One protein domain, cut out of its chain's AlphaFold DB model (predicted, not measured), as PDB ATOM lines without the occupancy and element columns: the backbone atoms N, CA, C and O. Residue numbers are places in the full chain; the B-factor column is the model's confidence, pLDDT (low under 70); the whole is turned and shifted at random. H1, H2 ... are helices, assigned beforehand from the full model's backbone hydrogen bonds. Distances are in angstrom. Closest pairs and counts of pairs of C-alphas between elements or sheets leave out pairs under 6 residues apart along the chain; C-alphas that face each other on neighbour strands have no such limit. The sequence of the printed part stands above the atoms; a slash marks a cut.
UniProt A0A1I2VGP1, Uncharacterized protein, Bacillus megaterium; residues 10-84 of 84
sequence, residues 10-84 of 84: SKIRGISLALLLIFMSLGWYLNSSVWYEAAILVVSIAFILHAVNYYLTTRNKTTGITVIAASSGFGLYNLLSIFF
ATOM      1  N   SER A  10     -32.556   9.235  47.268       83.62
ATOM      2  CA  SER A  10     -31.410   9.947  46.698       83.62
ATOM      3  C   SER A  10     -31.776  10.768  45.462       83.62
ATOM      4  O   SER A  10     -31.273  11.881  45.303       83.62
ATOM      5  N   LYS A  11     -32.669  10.254  44.606       85.44
ATOM      6  CA  LYS A  11     -33.147  10.964  43.414       85.44
ATOM      7  C   LYS A  11     -34.065  12.120  43.786       85.44
ATOM      8  O   LYS A  11     -33.872  13.205  43.247       85.44
ATOM      9  N   ILE A  12     -35.007  11.909  44.712       85.94
ATOM     10  CA  ILE A  12     -35.905  12.971  45.200       85.94
ATOM     11  C   ILE A  12     -35.061  14.121  45.742       85.94
ATOM     12  O   ILE A  12     -35.140  15.235  45.234       85.94
ATOM     13  N   ARG A  13     -34.157  13.825  46.682       87.81
ATOM     14  CA  ARG A  13     -33.266  14.825  47.273       87.81
ATOM     15  C   ARG A  13     -32.412  15.537  46.221       87.81
ATOM     16  O   ARG A  13     -32.298  16.759  46.263       87.81
ATOM     17  N   GLY A  14     -31.810  14.794  45.291       89.81
ATOM     18  CA  GLY A  14     -30.957  15.366  44.248       89.81
ATOM     19  C   GLY A  14     -31.712  16.333  43.333       89.81
ATOM     20  O   GLY A  14     -31.262  17.459  43.125       89.81
ATOM     21  N   ILE A  15     -32.880  15.919  42.837       89.19
ATOM     22  CA  ILE A  15     -33.721  16.733  41.950       89.19
ATOM     23  C   ILE A  15     -34.246  17.961  42.701       89.19
ATOM     24  O   ILE A  15     -34.111  19.077  42.206       89.19
ATOM     25  N   SER A  16     -34.780  17.788  43.913       90.19
ATOM     26  CA  SER A  16     -35.310  18.897  44.713       90.19
ATOM     27  C   SER A  16     -34.252  19.953  45.022       90.19
ATOM     28  O   SER A  16     -34.524  21.139  44.856       90.19
ATOM     29  N   LEU A  17     -33.036  19.547  45.407       90.50
ATOM     30  CA  LEU A  17     -31.930  20.479  45.656       90.50
ATOM     31  C   LEU A  17     -31.489  21.210  44.383       90.50
ATOM     32  O   LEU A  17     -31.232  22.411  44.436       90.50
ATOM     33  N   ALA A  18     -31.430  20.514  43.244       92.88
ATOM     34  CA  ALA A  18     -31.086  21.133  41.968       92.88
ATOM     35  C   ALA A  18     -32.121  22.192  41.555       92.88
ATOM     36  O   ALA A  18     -31.748  23.312  41.210       92.88
ATOM     37  N   LEU A  19     -33.417  21.876  41.653       91.50
ATOM     38  CA  LEU A  19     -34.493  22.832  41.373       91.50
ATOM     39  C   LEU A  19     -34.477  24.021  42.341       91.50
ATOM     40  O   LEU A  19     -34.606  25.159  41.898       91.50
ATOM     41  N   LEU A  20     -34.273  23.780  43.639       93.25
ATOM     42  CA  LEU A  20     -34.133  24.840  44.643       93.25
ATOM     43  C   LEU A  20     -32.993  25.797  44.297       93.25
ATOM     44  O   LEU A  20     -33.183  27.011  44.329       93.25
ATOM     45  N   LEU A  21     -31.828  25.260  43.931       93.50
ATOM     46  CA  LEU A  21     -30.678  26.069  43.546       93.50
ATOM     47  C   LEU A  21     -30.991  26.936  42.321       93.50
ATOM     48  O   LEU A  21     -30.675  28.125  42.323       93.50
ATOM     49  N   ILE A  22     -31.638  26.363  41.303       93.00
ATOM     50  CA  ILE A  22     -32.040  27.090  40.091       93.00
ATOM     51  C   ILE A  22     -33.002  28.228  40.442       93.00
ATOM     52  O   ILE A  22     -32.752  29.369  40.059       93.00
ATOM     53  N   PHE A  23     -34.065  27.951  41.201       92.00
ATOM     54  CA  PHE A  23     -35.067  28.963  41.535       92.00
ATOM     55  C   PHE A  23     -34.521  30.072  42.431       92.00
ATOM     56  O   PHE A  23     -34.774  31.243  42.160       92.00
ATOM     57  N   MET A  24     -33.703  29.737  43.431       91.25
ATOM     58  CA  MET A  24     -33.022  30.738  44.259       91.25
ATOM     59  C   MET A  24     -32.070  31.608  43.430       91.25
ATOM     60  O   MET A  24     -32.027  32.824  43.615       91.25
ATOM     61  N   SER A  25     -31.339  31.003  42.485       92.31
ATOM     62  CA  SER A  25     -30.424  31.737  41.603       92.31
ATOM     63  C   SER A  25     -31.178  32.664  40.650       92.31
ATOM     64  O   SER A  25     -30.760  33.801  40.455       92.31
ATOM     65  N   LEU A  26     -32.305  32.211  40.088       91.44
ATOM     66  CA  LEU A  26     -33.172  33.028  39.235       91.44
ATOM     67  C   LEU A  26     -33.837  34.162  40.016       91.44
ATOM     68  O   LEU A  26     -33.873  35.285  39.520       91.44
ATOM     69  N   GLY A  27     -34.313  33.897  41.234       91.69
ATOM     70  CA  GLY A  27     -34.881  34.917  42.117       91.69
ATOM     71  C   GLY A  27     -33.890  36.017  42.447       91.69
ATOM     72  O   GLY A  27     -34.230  37.194  42.345       91.69
ATOM     73  N   TRP A  28     -32.645  35.635  42.735       93.38
ATOM     74  CA  TRP A  28     -31.564  36.585  42.962       93.38
ATOM     75  C   TRP A  28     -31.186  37.355  41.690       93.38
ATOM     76  O   TRP A  28     -31.117  38.581  41.718       93.38
ATOM     77  N   TYR A  29     -30.993  36.662  40.563       94.31
ATOM     78  CA  TYR A  29     -30.583  37.278  39.295       94.31
ATOM     79  C   TYR A  29     -31.631  38.248  38.735       94.31
ATOM     80  O   TYR A  29     -31.289  39.321  38.243       94.31
ATOM     81  N   LEU A  30     -32.911  37.880  38.817       92.94
ATOM     82  CA  LEU A  30     -34.031  38.670  38.301       92.94
ATOM     83  C   LEU A  30     -34.617  39.623  39.351       92.94
ATOM     84  O   LEU A  30     -35.554  40.352  39.034       92.94
ATOM     85  N   ASN A  31     -34.092  39.605  40.583       89.88
ATOM     86  CA  ASN A  31     -34.581  40.365  41.735       89.88
ATOM     87  C   ASN A  31     -36.114  40.299  41.888       89.88
ATOM     88  O   ASN A  31     -36.788  41.316  42.052       89.88
ATOM     89  N   SER A  32     -36.677  39.095  41.757       85.44
ATOM     90  CA  SER A  32     -38.127  38.880  41.725       85.44
ATOM     91  C   SER A  32     -38.564  37.900  42.808       85.44
ATOM     92  O   SER A  32     -38.046  36.784  42.905       85.44
ATOM     93  N   SER A  33     -39.556  38.321  43.600       84.88
ATOM     94  CA  SER A  33     -40.165  37.537  44.681       84.88
ATOM     95  C   SER A  33     -40.830  36.251  44.182       84.88
ATOM     96  O   SER A  33     -40.812  35.241  44.880       84.88
ATOM     97  N   VAL A  34     -41.323  36.252  42.940       86.50
ATOM     98  CA  VAL A  34     -42.058  35.130  42.328       86.50
ATOM     99  C   VAL A  34     -41.221  33.848  42.286       86.50
ATOM    100  O   VAL A  34     -41.739  32.750  42.470       86.50
ATOM    101  N   TRP A  35     -39.905  33.951  42.082       87.88
ATOM    102  CA  TRP A  35     -39.038  32.768  42.052       87.88
ATOM    103  C   TRP A  35     -38.782  32.185  43.446       87.88
ATOM    104  O   TRP A  35     -38.602  30.973  43.576       87.88
ATOM    105  N   TYR A  36     -38.812  33.019  44.488       85.81
ATOM    106  CA  TYR A  36     -38.763  32.553  45.874       85.81
ATOM    107  C   TYR A  36     -40.071  31.853  46.261       85.81
ATOM    108  O   TYR A  36     -40.038  30.805  46.901       85.81
ATOM    109  N   GLU A  37     -41.212  32.354  45.792       87.12
ATOM    110  CA  GLU A  37     -42.510  31.684  45.940       87.12
ATOM    111  C   GLU A  37     -42.557  30.343  45.186       87.12
ATOM    112  O   GLU A  37     -42.994  29.326  45.730       87.12
ATOM    113  N   ALA A  38     -42.007  30.286  43.968       86.44
ATOM    114  CA  ALA A  38     -41.862  29.038  43.220       86.44
ATOM    115  C   ALA A  38     -40.974  28.012  43.954       86.44
ATOM    116  O   ALA A  38     -41.254  26.810  43.921       86.44
ATOM    117  N   ALA A  39     -39.941  28.463  44.675       89.50
ATOM    118  CA  ALA A  39     -39.108  27.586  45.496       89.50
ATOM    119  C   ALA A  39     -39.903  26.932  46.643       89.50
ATOM    120  O   ALA A  39     -39.674  25.760  46.957       89.50
ATOM    121  N   ILE A  40     -40.883  27.634  47.223       87.00
ATOM    122  CA  ILE A  40     -41.775  27.079  48.256       87.00
ATOM    123  C   ILE A  40     -42.614  25.925  47.686       87.00
ATOM    124  O   ILE A  40     -42.763  24.886  48.337       87.00
ATOM    125  N   LEU A  41     -43.092  26.045  46.441       86.25
ATOM    126  CA  LEU A  41     -43.796  24.952  45.759       86.25
ATOM    127  C   LEU A  41     -42.891  23.739  45.522       86.25
ATOM    128  O   LEU A  41     -43.319  22.605  45.751       86.25
ATOM    129  N   VAL A  42     -41.631  23.953  45.135       89.44
ATOM    130  CA  VAL A  42     -40.655  22.859  44.984       89.44
ATOM    131  C   VAL A  42     -40.450  22.109  46.296       89.44
ATOM    132  O   VAL A  42     -40.452  20.876  46.294       89.44
ATOM    133  N   VAL A  43     -40.318  22.825  47.414       88.44
ATOM    134  CA  VAL A  43     -40.189  22.216  48.749       88.44
ATOM    135  C   VAL A  43     -41.435  21.407  49.102       88.44
ATOM    136  O   VAL A  43     -41.322  20.269  49.558       88.44
ATOM    137  N   SER A  44     -42.627  21.946  48.836       87.12
ATOM    138  CA  SER A  44     -43.881  21.238  49.098       87.12
ATOM    139  C   SER A  44     -43.987  19.932  48.303       87.12
ATOM    140  O   SER A  44     -44.365  18.900  48.861       87.12
ATOM    141  N   ILE A  45     -43.626  19.949  47.016       86.00
ATOM    142  CA  ILE A  45     -43.628  18.752  46.160       86.00
ATOM    143  C   ILE A  45     -42.577  17.746  46.645       86.00
ATOM    144  O   ILE A  45     -42.856  16.547  46.703       86.00
ATOM    145  N   ALA A  46     -41.392  18.220  47.038       87.81
ATOM    146  CA  ALA A  46     -40.334  17.377  47.589       87.81
ATOM    147  C   ALA A  46     -40.802  16.630  48.844       87.81
ATOM    148  O   ALA A  46     -40.593  15.421  48.953       87.81
ATOM    149  N   PHE A  47     -41.490  17.317  49.763       85.38
ATOM    150  CA  PHE A  47     -42.035  16.683  50.963       85.38
ATOM    151  C   PHE A  47     -43.100  15.635  50.651       85.38
ATOM    152  O   PHE A  47     -43.063  14.551  51.236       85.38
ATOM    153  N   ILE A  48     -43.992  15.893  49.691       86.75
ATOM    154  CA  ILE A  48     -44.973  14.893  49.246       86.75
ATOM    155  C   ILE A  48     -44.257  13.659  48.683       86.75
ATOM    156  O   ILE A  48     -44.590  12.536  49.058       86.75
ATOM    157  N   LEU A  49     -43.246  13.845  47.830       86.19
ATOM    158  CA  LEU A  49     -42.481  12.738  47.249       86.19
ATOM    159  C   LEU A  49     -41.732  11.929  48.315       86.19
ATOM    160  O   LEU A  49     -41.787  10.699  48.286       86.19
ATOM    161  N   HIS A  50     -41.098  12.592  49.285       85.31
ATOM    162  CA  HIS A  50     -40.463  11.925  50.426       85.31
ATOM    163  C   HIS A  50     -41.475  11.138  51.266       85.31
ATOM    164  O   HIS A  50     -41.217   9.995  51.639       85.31
ATOM    165  N   ALA A  51     -42.654  11.703  51.519       82.81
ATOM    166  CA  ALA A  51     -43.702  11.041  52.287       82.81
ATOM    167  C   ALA A  51     -44.302   9.834  51.547       82.81
ATOM    168  O   ALA A  51     -44.578   8.805  52.166       82.81
ATOM    169  N   VAL A  52     -44.446   9.920  50.220       83.25
ATOM    170  CA  VAL A  52     -44.848   8.795  49.363       83.25
ATOM    171  C   VAL A  52     -43.777   7.706  49.368       83.25
ATOM    172  O   VAL A  52     -44.107   6.537  49.570       83.25
ATOM    173  N   ASN A  53     -42.499   8.063  49.210       82.62
ATOM    174  CA  ASN A  53     -41.399   7.102  49.307       82.62
ATOM    175  C   ASN A  53     -41.400   6.412  50.680       82.62
ATOM    176  O   ASN A  53     -41.334   5.185  50.762       82.62
ATOM    177  N   TYR A  54     -41.582   7.173  51.760       80.56
ATOM    178  CA  TYR A  54     -41.682   6.640  53.117       80.56
ATOM    179  C   TYR A  54     -42.888   5.704  53.297       80.56
ATOM    180  O   TYR A  54     -42.741   4.615  53.846       80.56
ATOM    181  N   TYR A  55     -44.062   6.077  52.781       80.62
ATOM    182  CA  TYR A  55     -45.270   5.243  52.803       80.62
ATOM    183  C   TYR A  55     -45.081   3.906  52.069       80.62
ATOM    184  O   TYR A  55     -45.600   2.876  52.501       80.62
ATOM    185  N   LEU A  56     -44.353   3.919  50.950       77.94
ATOM    186  CA  LEU A  56     -44.107   2.731  50.132       77.94
ATOM    187  C   LEU A  56     -43.004   1.829  50.703       77.94
ATOM    188  O   LEU A  56     -43.057   0.613  50.513       77.94
ATOM    189  N   THR A  57     -42.014   2.404  51.389       76.94
ATOM    190  CA  THR A  57     -40.843   1.679  51.917       76.94
ATOM    191  C   THR A  57     -41.002   1.234  53.373       76.94
ATOM    192  O   THR A  57     -40.440   0.210  53.760       76.94
ATOM    193  N   THR A  58     -41.788   1.949  54.183       69.06
ATOM    194  CA  THR A  58     -41.954   1.687  55.622       69.06
ATOM    195  C   THR A  58     -43.324   1.079  55.938       69.06
ATOM    196  O   THR A  58     -44.344   1.446  55.364       69.06
ATOM    197  N   ARG A  59     -43.394   0.153  56.910       64.38
ATOM    198  CA  ARG A  59     -44.665  -0.484  57.335       64.38
ATOM    199  C   ARG A  59     -45.653   0.469  58.028       64.38
ATOM    200  O   ARG A  59     -46.831   0.133  58.135       64.38
ATOM    201  N   ASN A  60     -45.208   1.638  58.498       73.62
ATOM    202  CA  ASN A  60     -46.045   2.623  59.186       73.62
ATOM    203  C   ASN A  60     -46.746   3.559  58.187       73.62
ATOM    204  O   ASN A  60     -46.370   4.716  57.984       73.62
ATOM    205  N   LYS A  61     -47.799   3.017  57.577       75.75
ATOM    206  CA  LYS A  61     -48.647   3.691  56.589       75.75
ATOM    207  C   LYS A  61     -49.297   4.972  57.120       75.75
ATOM    208  O   LYS A  61     -49.433   5.934  56.372       75.75
ATOM    209  N   THR A  62     -49.654   5.005  58.403       80.25
ATOM    210  CA  THR A  62     -50.322   6.149  59.036       80.25
ATOM    211  C   THR A  62     -49.441   7.392  59.012       80.25
ATOM    212  O   THR A  62     -49.899   8.456  58.612       80.25
ATOM    213  N   THR A  63     -48.154   7.243  59.342       76.94
ATOM    214  CA  THR A  63     -47.201   8.367  59.350       76.94
ATOM    215  C   THR A  63     -47.005   8.939  57.946       76.94
ATOM    216  O   THR A  63     -47.042  10.152  57.770       76.94
ATOM    217  N   GLY A  64     -46.877   8.077  56.930       78.69
ATOM    218  CA  GLY A  64     -46.777   8.521  55.537       78.69
ATOM    219  C   GLY A  64     -47.996   9.337  55.094       78.69
ATOM    220  O   GLY A  64     -47.839  10.413  54.526       78.69
ATOM    221  N   ILE A  65     -49.207   8.880  55.427       81.62
ATOM    222  CA  ILE A  65     -50.452   9.597  55.105       81.62
ATOM    223  C   ILE A  65     -50.512  10.954  55.820       81.62
ATOM    224  O   ILE A  65     -50.842  11.956  55.184       81.62
ATOM    225  N   THR A  66     -50.165  11.017  57.109       83.62
ATOM    226  CA  THR A  66     -50.161  12.276  57.871       83.62
ATOM    227  C   THR A  66     -49.187  13.289  57.276       83.62
ATOM    228  O   THR A  66     -49.544  14.454  57.116       83.62
ATOM    229  N   VAL A  67     -47.982  12.852  56.897       83.00
ATOM    230  CA  VAL A  67     -46.982  13.739  56.290       83.00
ATOM    231  C   VAL A  67     -47.423  14.195  54.898       83.00
ATOM    232  O   VAL A  67     -47.251  15.370  54.583       83.00
ATOM    233  N   ILE A  68     -48.052  13.332  54.090       85.25
ATOM    234  CA  ILE A  68     -48.636  13.747  52.801       85.25
ATOM    235  C   ILE A  68     -49.701  14.825  53.027       85.25
ATOM    236  O   ILE A  68     -49.643  15.873  52.391       85.25
ATOM    237  N   ALA A  69     -50.644  14.603  53.946       84.75
ATOM    238  CA  ALA A  69     -51.712  15.562  54.226       84.75
ATOM    239  C   ALA A  69     -51.162  16.912  54.717       84.75
ATOM    240  O   ALA A  69     -51.575  17.960  54.220       84.75
ATOM    241  N   ALA A  70     -50.188  16.892  55.633       85.44
ATOM    242  CA  ALA A  70     -49.533  18.099  56.131       85.44
ATOM    243  C   ALA A  70     -48.763  18.838  55.024       85.44
ATOM    244  O   ALA A  70     -48.864  20.058  54.914       85.44
ATOM    245  N   SER A  71     -48.045  18.105  54.169       86.19
ATOM    246  CA  SER A  71     -47.271  18.682  53.061       86.19
ATOM    247  C   SER A  71     -48.178  19.300  52.000       86.19
ATOM    248  O   SER A  71     -47.907  20.396  51.520       86.19
ATOM    249  N   SER A  72     -49.289  18.639  51.671       84.50
ATOM    250  CA  SER A  72     -50.308  19.186  50.773       84.50
ATOM    251  C   SER A  72     -50.969  20.435  51.357       84.50
ATOM    252  O   SER A  72     -51.166  21.410  50.637       84.50
ATOM    253  N   GLY A  73     -51.273  20.437  52.659       86.88
ATOM    254  CA  GLY A  73     -51.806  21.610  53.355       86.88
ATOM    255  C   GLY A  73     -50.833  22.789  53.338       86.88
ATOM    256  O   GLY A  73     -51.235  23.906  53.024       86.88
ATOM    257  N   PHE A  74     -49.547  22.535  53.590       86.94
ATOM    258  CA  PHE A  74     -48.488  23.538  53.477       86.94
ATOM    259  C   PHE A  74     -48.399  24.119  52.059       86.94
ATOM    260  O   PHE A  74     -48.340  25.337  51.899       86.94
ATOM    261  N   GLY A  75     -48.439  23.270  51.029       84.69
ATOM    262  CA  GLY A  75     -48.434  23.711  49.635       84.69
ATOM    263  C   GLY A  75     -49.643  24.571  49.281       84.69
ATOM    264  O   GLY A  75     -49.481  25.646  48.712       84.69
ATOM    265  N   LEU A  76     -50.846  24.136  49.664       85.94
ATOM    266  CA  LEU A  76     -52.088  24.873  49.413       85.94
ATOM    267  C   LEU A  76     -52.127  26.216  50.143       85.94
ATOM    268  O   LEU A  76     -52.525  27.208  49.544       85.94
ATOM    269  N   TYR A  77     -51.694  26.261  51.403       86.56
ATOM    270  CA  TYR A  77     -51.620  27.504  52.172       86.56
ATOM    271  C   TYR A  77     -50.701  28.525  51.498       86.56
ATOM    272  O   TYR A  77     -51.098  29.670  51.292       86.56
ATOM    273  N   ASN A  78     -49.497  28.102  51.104       84.12
ATOM    274  CA  ASN A  78     -48.567  28.999  50.427       84.12
ATOM    275  C   ASN A  78     -49.083  29.415  49.049       84.12
ATOM    276  O   ASN A  78     -48.956  30.575  48.690       84.12
ATOM    277  N   LEU A  79     -49.717  28.506  48.303       82.38
ATOM    278  CA  LEU A  79     -50.304  28.836  47.007       82.38
ATOM    279  C   LEU A  79     -51.430  29.864  47.153       82.38
ATOM    280  O   LEU A  79     -51.464  30.829  46.401       82.38
ATOM    281  N   LEU A  80     -52.305  29.721  48.152       84.00
ATOM    282  CA  LEU A  80     -53.337  30.717  48.453       84.00
ATOM    283  C   LEU A  80     -52.736  32.069  48.855       84.00
ATOM    284  O   LEU A  80     -53.230  33.086  48.386       84.00
ATOM    285  N   SER A  81     -51.659  32.083  49.647       79.00
ATOM    286  CA  SER A  81     -50.961  33.314  50.055       79.00
ATOM    287  C   SER A  81     -50.301  34.075  48.899       79.00
ATOM    288  O   SER A  81     -49.916  35.223  49.085       79.00
ATOM    289  N   ILE A  82     -50.116  33.445  47.737       77.31
ATOM    290  CA  ILE A  82     -49.621  34.117  46.526       77.31
ATOM    291  C   ILE A  82     -50.767  34.852  45.811       77.31
ATOM    292  O   ILE A  82     -50.547  35.868  45.158       77.31
ATOM    293  N   PHE A  83     -51.996  34.333  45.911       74.00
ATOM    294  CA  PHE A  83     -53.164  34.862  45.197       74.00
ATOM    295  C   PHE A  83     -54.036  35.822  46.024       74.00
ATOM    296  O   PHE A  83     -54.823  36.553  45.421       74.00
ATOM    297  N   PHE A  84     -53.932  35.807  47.357       66.88
ATOM    298  CA  PHE A  84     -54.705  36.632  48.299       66.88
ATOM    299  C   PHE A  84     -53.793  37.517  49.143       66.88
ATOM    300  O   PHE A  84     -54.170  38.693  49.348       66.88
TER     301      PHE A  84
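AT A GLANCE: This is residues 10 to 84 of the 84 residues of an uncharacterized protein of Bacillus megaterium (UniProt A0A1I2VGP1). Three long helices lie side by side in one flat layer, each running back along the one before, with H2 in the middle and H1 and H3 on its two sides. Tight turns join them, making two helical hairpins that share H2. The printed part has 75 residues with three named helices, H1, H2 and H3 in that order, and no named strand; its class is all helix. It is only just loose, close to compact, with a radius of gyration of the C-alphas of 14.0 A, and spans 45 by 31 by 8 A.

IN THESE COORDINATES: Find C-alpha 10 at (-31.410, 9.947, 46.698); from there H1, residues 10 to 30, runs 30.0 A to C-alpha 30 at (-34.031, 38.670, 38.301). Next comes H2, residues 33 to 57, 36.6 A long and the longest helix by residues. Then read H3, residues 61 to 83, over 33.5 A to C-alpha 83 at (-53.164, 34.862, 45.197).

HOW THE PARTS SIT: Look first at Gly 27 and Trp 35, whose C-alphas, 4.7 A apart, are the closest of H1 and H2. These helices touch at a shallow tilt of 5 degrees, run opposite ways and form a hairpin. H2 and H3 form the next hairpin: they touch, opposite ways, at a shallow tilt of 12 degrees, and their closest C-alphas, those of Tyr 55 and Gly 64, are 4.5 A apart. H1 and H3 are apart. In H1 and H2 every O i to N i+4 pair is within hydrogen-bond range; in H3, 18 of 19 are.

THE WHOLE: The two C-alphas farthest apart, those of Asn 31 and Arg 59, are 44.9 A from each other. The printed part has no cut, and both links between helices are tight. In the B-factor column, the mean pLDDT of the printed part is 85.1; look for values under 70 at residues 58 to 59 and at residue 84, the chain's last residue.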